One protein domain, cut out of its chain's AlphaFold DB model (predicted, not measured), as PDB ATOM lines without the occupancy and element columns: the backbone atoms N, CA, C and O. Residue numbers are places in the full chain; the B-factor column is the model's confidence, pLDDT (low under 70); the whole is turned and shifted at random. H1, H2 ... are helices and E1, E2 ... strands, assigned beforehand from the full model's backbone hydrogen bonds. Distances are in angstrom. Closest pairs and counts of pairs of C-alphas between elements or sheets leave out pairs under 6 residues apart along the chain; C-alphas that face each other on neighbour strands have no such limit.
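Overview. This is residues 17 to 82 of the 344 residues of an uncharacterized protein of Bifidobacterium longum (UniProt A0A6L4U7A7). One long helix, H3, makes the longest axis, and the earlier part of the chain gathers along one side of it: strand E1, the short helix H1 and a long loop, with H2 crossing near the first end of H3. Residues 77 to 82, at the far end, stick out free. The printed part has 66 residues, with one named strand and three named helices in the order E1, H1, H2, H3, and its class is mostly helix. It is only just compact, close to loose, with a radius of gyration of the C-alphas of 12.7 A, and elongated, spanning 38 by 24 by 19 A.

Arrangement. Start at E1, residues 17 to 21, which pairs with no named strand. Look next at H1, residues 22 to 25, and H3, residues 57 to 80: they touch, H3 with residues 61 to 65 alone, and the closest C-alphas, Tyr 25 and Ala 61, are 5.4 A apart. The closest C-alphas of E1 and H3 are Tyr 20 and Tyr 69, at 6.5 A. H2, residues 44 to 51, touches H3 at residues 57 to 61 alone, about perpendicular at 81 degrees; the closest C-alphas, Tyr 48 and Phe 57, are 6.7 A apart. E1 and H2 are apart. In H2 and H3 every O i to N i+4 pair is within hydrogen-bond range; H1 is too short for such a pair.

Along the chain. Find C-alpha 17 at (194.531, 142.809, 242.427), where E1 begins its 10.1 A. H1 measures 5.8 A and H2 10.4 A. From C-alpha 57 at (169.761, 142.296, 234.315), H3 runs 34.1 A to C-alpha 80 at (193.351, 129.600, 255.455).

Size, cuts and confidence. The C-alphas farthest apart, Ser 54 and Gly 82, are 39.0 A apart. The printed part has no cut. In the long link from H1 to H2, residues 33 to 34 pair antiparallel with 41 to 42, and residues 29 to 41 have pLDDT under 70.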
ATOM      1  N   ARG A  17     195.138 143.928 243.150       89.75
ATOM      2  CA  ARG A  17     194.531 142.809 242.427       89.75
ATOM      3  C   ARG A  17     193.187 142.479 243.068       89.75
ATOM      4  O   ARG A  17     193.195 141.925 244.171       89.75
ATOM      5  N   PRO A  18     192.058 142.844 242.437       89.75
ATOM      6  CA  PRO A  18     190.747 142.571 243.006       89.75
ATOM      7  C   PRO A  18     190.529 141.058 243.067       89.75
ATOM      8  O   PRO A  18     190.686 140.369 242.065       89.75
ATOM      9  N   ILE A  19     190.198 140.565 244.259       92.00
ATOM     10  CA  ILE A  19     189.695 139.207 244.508       92.00
ATOM     11  C   ILE A  19     188.170 139.235 244.525       92.00
ATOM     12  O   ILE A  19     187.544 138.286 244.111       92.00
ATOM     13  N   TYR A  20     187.562 140.311 245.012       92.06
ATOM     14  CA  TYR A  20     186.128 140.547 244.892       92.06
ATOM     15  C   TYR A  20     185.882 142.047 244.951       92.06
ATOM     16  O   TYR A  20     186.440 142.714 245.821       92.06
ATOM     17  N   ASN A  21     185.051 142.582 244.059       91.00
ATOM     18  CA  ASN A  21     184.672 143.993 244.064       91.00
ATOM     19  C   ASN A  21     183.183 144.153 243.736       91.00
ATOM     20  O   ASN A  21     182.756 143.995 242.596       91.00
ATOM     21  N   ALA A  22     182.382 144.532 244.731       89.56
ATOM     22  CA  ALA A  22     180.941 144.709 244.578       89.56
ATOM     23  C   ALA A  22     180.577 145.776 243.529       89.56
ATOM     24  O   ALA A  22     179.515 145.688 242.912       89.56
ATOM     25  N   ALA A  23     181.450 146.766 243.306       87.31
ATOM     26  CA  ALA A  23     181.220 147.820 242.319       87.31
ATOM     27  C   ALA A  23     181.227 147.302 240.870       87.31
ATOM     28  O   ALA A  23     180.596 147.925 240.016       87.31
ATOM     29  N   ASP A  24     181.854 146.152 240.602       84.44
ATOM     30  CA  ASP A  24     181.891 145.535 239.266       84.44
ATOM     31  C   ASP A  24     180.507 145.011 238.826       84.44
ATOM     32  O   ASP A  24     180.290 144.703 237.654       84.44
ATOM     33  N   TYR A  25     179.546 144.952 239.754       85.31
ATOM     34  CA  TYR A  25     178.164 144.527 239.520       85.31
ATOM     35  C   TYR A  25     177.170 145.698 239.535       85.31
ATOM     36  O   TYR A  25     175.959 145.483 239.449       85.31
ATOM     37  N   ASP A  26     177.641 146.944 239.660       83.12
ATOM     38  CA  ASP A  26     176.767 148.116 239.652       83.12
ATOM     39  C   ASP A  26     176.243 148.396 238.239       83.12
ATOM     40  O   ASP A  26     176.943 148.913 237.362       83.12
ATOM     41  N   THR A  27     174.956 148.117 238.029       80.69
ATOM     42  CA  THR A  27     174.293 148.267 236.728       80.69
ATOM     43  C   THR A  27     174.214 149.715 236.231       80.69
ATOM     44  O   THR A  27     173.896 149.946 235.063       80.69
ATOM     45  N   ARG A  28     174.552 150.708 237.069       77.94
ATOM     46  CA  ARG A  28     174.591 152.136 236.702       77.94
ATOM     47  C   ARG A  28     175.894 152.559 236.037       77.94
ATOM     48  O   ARG A  28     175.892 153.559 235.318       77.94
ATOM     49  N   HIS A  29     176.998 151.867 236.315       66.88
ATOM     50  CA  HIS A  29     178.329 152.302 235.889       66.88
ATOM     51  C   HIS A  29     178.768 151.717 234.541       66.88
ATOM     52  O   HIS A  29     179.662 152.283 233.915       66.88
ATOM     53  N   GLY A  30     178.048 150.715 234.025       55.03
ATOM     54  CA  GLY A  30     178.323 150.116 232.723       55.03
ATOM     55  C   GLY A  30     179.605 149.276 232.715       55.03
ATOM     56  O   GLY A  30     180.501 149.440 233.532       55.03
ATOM     57  N   ASP A  31     179.649 148.344 231.776       64.31
ATOM     58  CA  ASP A  31     180.630 147.267 231.655       64.31
ATOM     59  C   ASP A  31     182.062 147.765 231.339       64.31
ATOM     60  O   ASP A  31     182.236 148.484 230.347       64.31
ATOM     61  N   PRO A  32     183.079 147.443 232.171       56.69
ATOM     62  CA  PRO A  32     183.602 146.073 232.265       56.69
ATOM     63  C   PRO A  32     183.483 145.383 233.637       56.69
ATOM     64  O   PRO A  32     183.717 145.988 234.679       56.69
ATOM     65  N   TYR A  33     183.246 144.070 233.590       63.94
ATOM     66  CA  TYR A  33     183.266 143.114 234.700       63.94
ATOM     67  C   TYR A  33     184.593 142.348 234.721       63.94
ATOM     68  O   TYR A  33     184.976 141.729 233.729       63.94
ATOM     69  N   TYR A  34     185.327 142.358 235.830       57.69
ATOM     70  CA  TYR A  34     186.575 141.602 235.933       57.69
ATOM     71  C   TYR A  34     186.308 140.241 236.564       57.69
ATOM     72  O   TYR A  34     185.825 140.157 237.685       57.69
ATOM     73  N   ARG A  35     186.678 139.151 235.874       59.25
ATOM     74  CA  ARG A  35     186.799 137.864 236.574       59.25
ATOM     75  C   ARG A  35     187.996 137.939 237.505       59.25
ATOM     76  O   ARG A  35     189.092 138.272 237.064       59.25
ATOM     77  N   GLU A  36     187.783 137.554 238.748       57.91
ATOM     78  CA  GLU A  36     188.574 137.907 239.933       57.91
ATOM     79  C   GLU A  36     190.020 137.347 239.954       57.91
ATOM     80  O   GLU A  36     190.841 137.705 240.797       57.91
ATOM     81  N   HIS A  37     190.402 136.538 238.956       59.50
ATOM     82  CA  HIS A  37     191.786 136.077 238.718       59.50
ATOM     83  C   HIS A  37     192.233 136.220 237.248       59.50
ATOM     84  O   HIS A  37     193.223 135.628 236.811       59.50
ATOM     85  N   SER A  38     191.476 136.969 236.449       56.94
ATOM     86  CA  SER A  38     191.723 137.213 235.033       56.94
ATOM     87  C   SER A  38     192.288 138.612 234.839       56.94
ATOM     88  O   SER A  38     191.700 139.603 235.256       56.94
ATOM     89  N   THR A  39     193.381 138.725 234.090       53.38
ATOM     90  CA  THR A  39     193.903 140.026 233.637       53.38
ATOM     91  C   THR A  39     193.073 140.641 232.504       53.38
ATOM     92  O   THR A  39     193.466 141.647 231.914       53.38
ATOM     93  N   ARG A  40     191.941 140.024 232.147       56.00
ATOM     94  CA  ARG A  40     191.047 140.463 231.076       56.00
ATOM     95  C   ARG A  40     189.691 140.828 231.652       56.00
ATOM     96  O   ARG A  40     189.018 139.960 232.205       56.00
ATOM     97  N   ALA A  41     189.308 142.081 231.426       60.31
ATOM     98  CA  ALA A  41     187.929 142.525 231.510       60.31
ATOM     99  C   ALA A  41     187.036 141.616 230.648       60.31
ATOM    100  O   ALA A  41     187.341 141.352 229.479       60.31
ATOM    101  N   ASP A  42     185.963 141.134 231.251       70.25
ATOM    102  CA  ASP A  42     184.837 140.462 230.621       70.25
ATOM    103  C   ASP A  42     183.601 141.374 230.728       70.25
ATOM    104  O   ASP A  42     183.697 142.521 231.172       70.25
ATOM    105  N   SER A  43     182.458 140.880 230.260       79.06
ATOM    106  CA  SER A  43     181.237 141.657 230.162       79.06
ATOM    107  C   SER A  43     180.084 141.060 230.957       79.06
ATOM    108  O   SER A  43     179.551 140.024 230.559       79.06
ATOM    109  N   LEU A  44     179.637 141.709 232.043       83.75
ATOM    110  CA  LEU A  44     178.501 141.189 232.828       83.75
ATOM    111  C   LEU A  44     177.220 141.187 231.988       83.75
ATOM    112  O   LEU A  44     176.417 140.257 232.065       83.75
ATOM    113  N   TRP A  45     177.060 142.202 231.134       85.25
ATOM    114  CA  TRP A  45     175.955 142.280 230.179       85.25
ATOM    115  C   TRP A  45     175.995 141.137 229.166       85.25
ATOM    116  O   TRP A  45     174.982 140.486 228.911       85.25
ATOM    117  N   ARG A  46     177.172 140.836 228.616       85.56
ATOM    118  CA  ARG A  46     177.338 139.712 227.698       85.56
ATOM    119  C   ARG A  46     177.053 138.379 228.381       85.56
ATOM    120  O   ARG A  46     176.380 137.543 227.790       85.56
ATOM    121  N   LEU A  47     177.526 138.182 229.612       86.12
ATOM    122  CA  LEU A  47     177.234 136.974 230.391       86.12
ATOM    123  C   LEU A  47     175.729 136.824 230.627       86.12
ATOM    124  O   LEU A  47     175.196 135.724 230.489       86.12
ATOM    125  N   TYR A  48     175.034 137.925 230.908       87.25
ATOM    126  CA  TYR A  48     173.580 137.949 231.010       87.25
ATOM    127  C   TYR A  48     172.906 137.522 229.696       87.25
ATOM    128  O   TYR A  48     172.085 136.601 229.714       87.25
ATOM    129  N   GLU A  49     173.282 138.113 228.558       89.38
ATOM    130  CA  GLU A  49     172.735 137.756 227.240       89.38
ATOM    131  C   GLU A  49     173.009 136.289 226.869       89.38
ATOM    132  O   GLU A  49     172.117 135.589 226.385       89.38
ATOM    133  N   GLU A  50     174.225 135.800 227.130       90.06
ATOM    134  CA  GLU A  50     174.645 134.426 226.835       90.06
ATOM    135  C   GLU A  50     174.000 133.394 227.776       90.06
ATOM    136  O   GLU A  50     173.782 132.251 227.369       90.06
ATOM    137  N   SER A  51     173.650 133.780 229.010       89.06
ATOM    138  CA  SER A  51     173.013 132.882 229.985       89.06
ATOM    139  C   SER A  51     171.623 132.407 229.552       89.06
ATOM    140  O   SER A  51     171.170 131.341 229.976       89.06
ATOM    141  N   GLY A  52     170.922 133.201 228.732       90.81
ATOM    142  CA  GLY A  52     169.532 132.948 228.350       90.81
ATOM    143  C   GLY A  52     168.548 132.975 229.528       90.81
ATOM    144  O   GLY A  52     167.471 132.381 229.435       90.81
ATOM    145  N   THR A  53     168.916 133.612 230.645       92.38
ATOM    146  CA  THR A  53     168.065 133.712 231.834       92.38
ATOM    147  C   THR A  53     166.807 134.547 231.575       92.38
ATOM    148  O   THR A  53     166.767 135.406 230.697       92.38
ATOM    149  N   SER A  54     165.753 134.298 232.355       93.81
ATOM    150  CA  SER A  54     164.489 135.044 232.282       93.81
ATOM    151  C   SER A  54     164.364 136.163 233.319       93.81
ATOM    152  O   SER A  54     163.328 136.827 233.368       93.81
ATOM    153  N   ILE A  55     165.351 136.316 234.205       94.44
ATOM    154  CA  ILE A  55     165.378 137.389 235.209       94.44
ATOM    155  C   ILE A  55     165.828 138.706 234.571       94.44
ATOM    156  O   ILE A  55     166.321 138.721 233.448       94.44
ATOM    157  N   THR A  56     165.637 139.826 235.267       93.75
ATOM    158  CA  THR A  56     166.152 141.121 234.801       93.75
ATOM    159  C   THR A  56     167.671 141.180 234.935       93.75
ATOM    160  O   THR A  56     168.250 140.472 235.758       93.75
ATOM    161  N   PHE A  57     168.320 142.073 234.182       90.25
ATOM    162  CA  PHE A  57     169.761 142.296 234.315       90.25
ATOM    163  C   PHE A  57     170.168 142.680 235.746       90.25
ATOM    164  O   PHE A  57     171.130 142.129 236.260       90.25
ATOM    165  N   ASP A  58     169.392 143.532 236.430       91.06
ATOM    166  CA  ASP A  58     169.660 143.892 237.833       91.06
ATOM    167  C   ASP A  58     169.624 142.676 238.770       91.06
ATOM    168  O   ASP A  58     170.473 142.537 239.648       91.06
ATOM    169  N   ALA A  59     168.659 141.769 238.576       93.06
ATOM    170  CA  ALA A  59     168.577 140.542 239.362       93.06
ATOM    171  C   ALA A  59     169.744 139.596 239.043       93.06
ATOM    172  O   ALA A  59     170.312 139.001 239.950       93.06
ATOM    173  N   PHE A  60     170.134 139.495 237.770       91.38
ATOM    174  CA  PHE A  60     171.296 138.711 237.356       91.38
ATOM    175  C   PHE A  60     172.601 139.259 237.940       91.38
ATOM    176  O   PHE A  60     173.435 138.483 238.401       91.38
ATOM    177  N   ALA A  61     172.773 140.582 237.949       90.19
ATOM    178  CA  ALA A  61     173.938 141.237 238.523       90.19
ATOM    179  C   ALA A  61     174.032 140.988 240.034       90.19
ATOM    180  O   ALA A  61     175.094 140.603 240.519       90.19
ATOM    181  N   ASP A  62     172.922 141.115 240.770       91.12
ATOM    182  CA  ASP A  62     172.903 140.818 242.206       91.12
ATOM    183  C   ASP A  62     173.127 139.324 242.507       91.12
ATOM    184  O   ASP A  62     173.889 138.988 243.415       91.12
ATOM    185  N   GLU A  63     172.536 138.412 241.726       92.69
ATOM    186  CA  GLU A  63     172.789 136.971 241.860       92.69
ATOM    187  C   GLU A  63     174.255 136.613 241.574       92.69
ATOM    188  O   GLU A  63     174.837 135.804 242.302       92.69
ATOM    189  N   SER A  64     174.864 137.237 240.560       90.00
ATOM    190  CA  SER A  64     176.280 137.048 240.214       90.00
ATOM    191  C   SER A  64     177.177 137.561 241.336       90.00
ATOM    192  O   SER A  64     177.984 136.799 241.859       90.00
ATOM    193  N   ARG A  65     176.933 138.789 241.817       90.62
ATOM    194  CA  ARG A  65     177.647 139.392 242.951       90.62
ATOM    195  C   ARG A  65     177.621 138.498 244.186       90.62
ATOM    196  O   ARG A  65     178.651 138.244 244.800       90.62
ATOM    197  N   GLN A  66     176.440 138.003 244.562       92.50
ATOM    198  CA  GLN A  66     176.293 137.117 245.717       92.50
ATOM    199  C   GLN A  66     176.975 135.760 245.509       92.50
ATOM    200  O   GLN A  66     177.429 135.149 246.478       92.50
ATOM    201  N   THR A  67     176.984 135.247 244.279       92.00
ATOM    202  CA  THR A  67     177.610 133.964 243.949       92.00
ATOM    203  C   THR A  67     179.123 134.075 244.032       92.00
ATOM    204  O   THR A  67     179.732 133.288 244.756       92.00
ATOM    205  N   ASP A  68     179.702 135.082 243.390       89.94
ATOM    206  CA  ASP A  68     181.145 135.312 243.357       89.94
ATOM    207  C   ASP A  68     181.661 135.645 244.761       89.94
ATOM    208  O   ASP A  68     182.543 134.951 245.262       89.94
ATOM    209  N   TYR A  69     180.967 136.516 245.508       93.06
ATOM    210  CA  TYR A  69     181.264 136.754 246.927       93.06
ATOM    211  C   TYR A  69     181.349 135.456 247.749       93.06
ATOM    212  O   TYR A  69     182.287 135.260 248.526       93.06
ATOM    213  N   ARG A  70     180.381 134.539 247.592       94.31
ATOM    214  CA  ARG A  70     180.373 133.251 248.314       94.31
ATOM    215  C   ARG A  70     181.489 132.318 247.852       94.31
ATOM    216  O   ARG A  70     182.026 131.581 248.678       94.31
ATOM    217  N   MET A  71     181.800 132.296 246.558       94.50
ATOM    218  CA  MET A  71     182.877 131.464 246.021       94.50
ATOM    219  C   MET A  71     184.239 131.949 246.515       94.50
ATOM    220  O   MET A  71     185.014 131.130 247.007       94.50
ATOM    221  N   GLU A  72     184.492 133.254 246.473       94.38
ATOM    222  CA  GLU A  72     185.763 133.852 246.890       94.38
ATOM    223  C   GLU A  72     185.982 133.758 248.395       94.38
ATOM    224  O   GLU A  72     187.024 133.284 248.851       94.38
ATOM    225  N   THR A  73     184.980 134.115 249.201       95.88
ATOM    226  CA  THR A  73     185.082 133.958 250.662       95.88
ATOM    227  C   THR A  73     185.186 132.490 251.075       95.88
ATOM    228  O   THR A  73     185.937 132.163 251.994       95.88
ATOM    229  N   GLY A  74     184.512 131.582 250.360       97.06
ATOM    230  CA  GLY A  74     184.677 130.139 250.536       97.06
ATOM    231  C   GLY A  74     186.088 129.659 250.184       97.06
ATOM    232  O   GLY A  74     186.662 128.856 250.920       97.06
ATOM    233  N   ALA A  75     186.678 130.174 249.105       97.00
ATOM    234  CA  ALA A  75     188.036 129.838 248.694       97.00
ATOM    235  C   ALA A  75     189.097 130.392 249.653       97.00
ATOM    236  O   ALA A  75     190.039 129.668 249.974       97.00
ATOM    237  N   LEU A  76     188.918 131.609 250.174       97.81
ATOM    238  CA  LEU A  76     189.758 132.179 251.230       97.81
ATOM    239  C   LEU A  76     189.672 131.365 252.519       97.81
ATOM    240  O   LEU A  76     190.707 131.022 253.092       97.81
ATOM    241  N   ARG A  77     188.463 130.983 252.948       98.12
ATOM    242  CA  ARG A  77     188.277 130.093 254.101       98.12
ATOM    243  C   ARG A  77     189.044 128.787 253.912       98.12
ATOM    244  O   ARG A  77     189.803 128.377 254.787       98.12
ATOM    245  N   ASP A  78     188.860 128.129 252.771       98.38
ATOM    246  CA  ASP A  78     189.513 126.853 252.490       98.38
ATOM    247  C   ASP A  78     191.045 127.020 252.403       98.38
ATOM    248  O   ASP A  78     191.774 126.191 252.951       98.38
ATOM    249  N   PHE A  79     191.534 128.124 251.825       98.31
ATOM    250  CA  PHE A  79     192.953 128.488 251.792       98.31
ATOM    251  C   PHE A  79     193.540 128.647 253.197       98.31
ATOM    252  O   PHE A  79     194.562 128.031 253.504       98.31
ATOM    253  N   PHE A  80     192.893 129.417 254.075       98.50
ATOM    254  CA  PHE A  80     193.351 129.600 255.455       98.50
ATOM    255  C   PHE A  80     193.241 128.324 256.289       98.50
ATOM    256  O   PHE A  80     194.034 128.141 257.205       98.50
ATOM    257  N   ASN A  81     192.363 127.393 255.914       97.81
ATOM    258  CA  ASN A  81     192.257 126.062 256.515       97.81
ATOM    259  C   ASN A  81     193.234 125.024 255.919       97.81
ATOM    260  O   ASN A  81     193.212 123.864 256.328       97.81
ATOM    261  N   GLY A  82     194.050 125.374 254.915       97.12
ATOM    262  CA  GLY A  82     194.960 124.426 254.240       97.12
ATOM    263  C   GLY A  82     194.247 123.383 253.372       97.12
ATOM    264  O   GLY A  82     194.809 122.342 253.000       97.12
TER     265      GLY A  82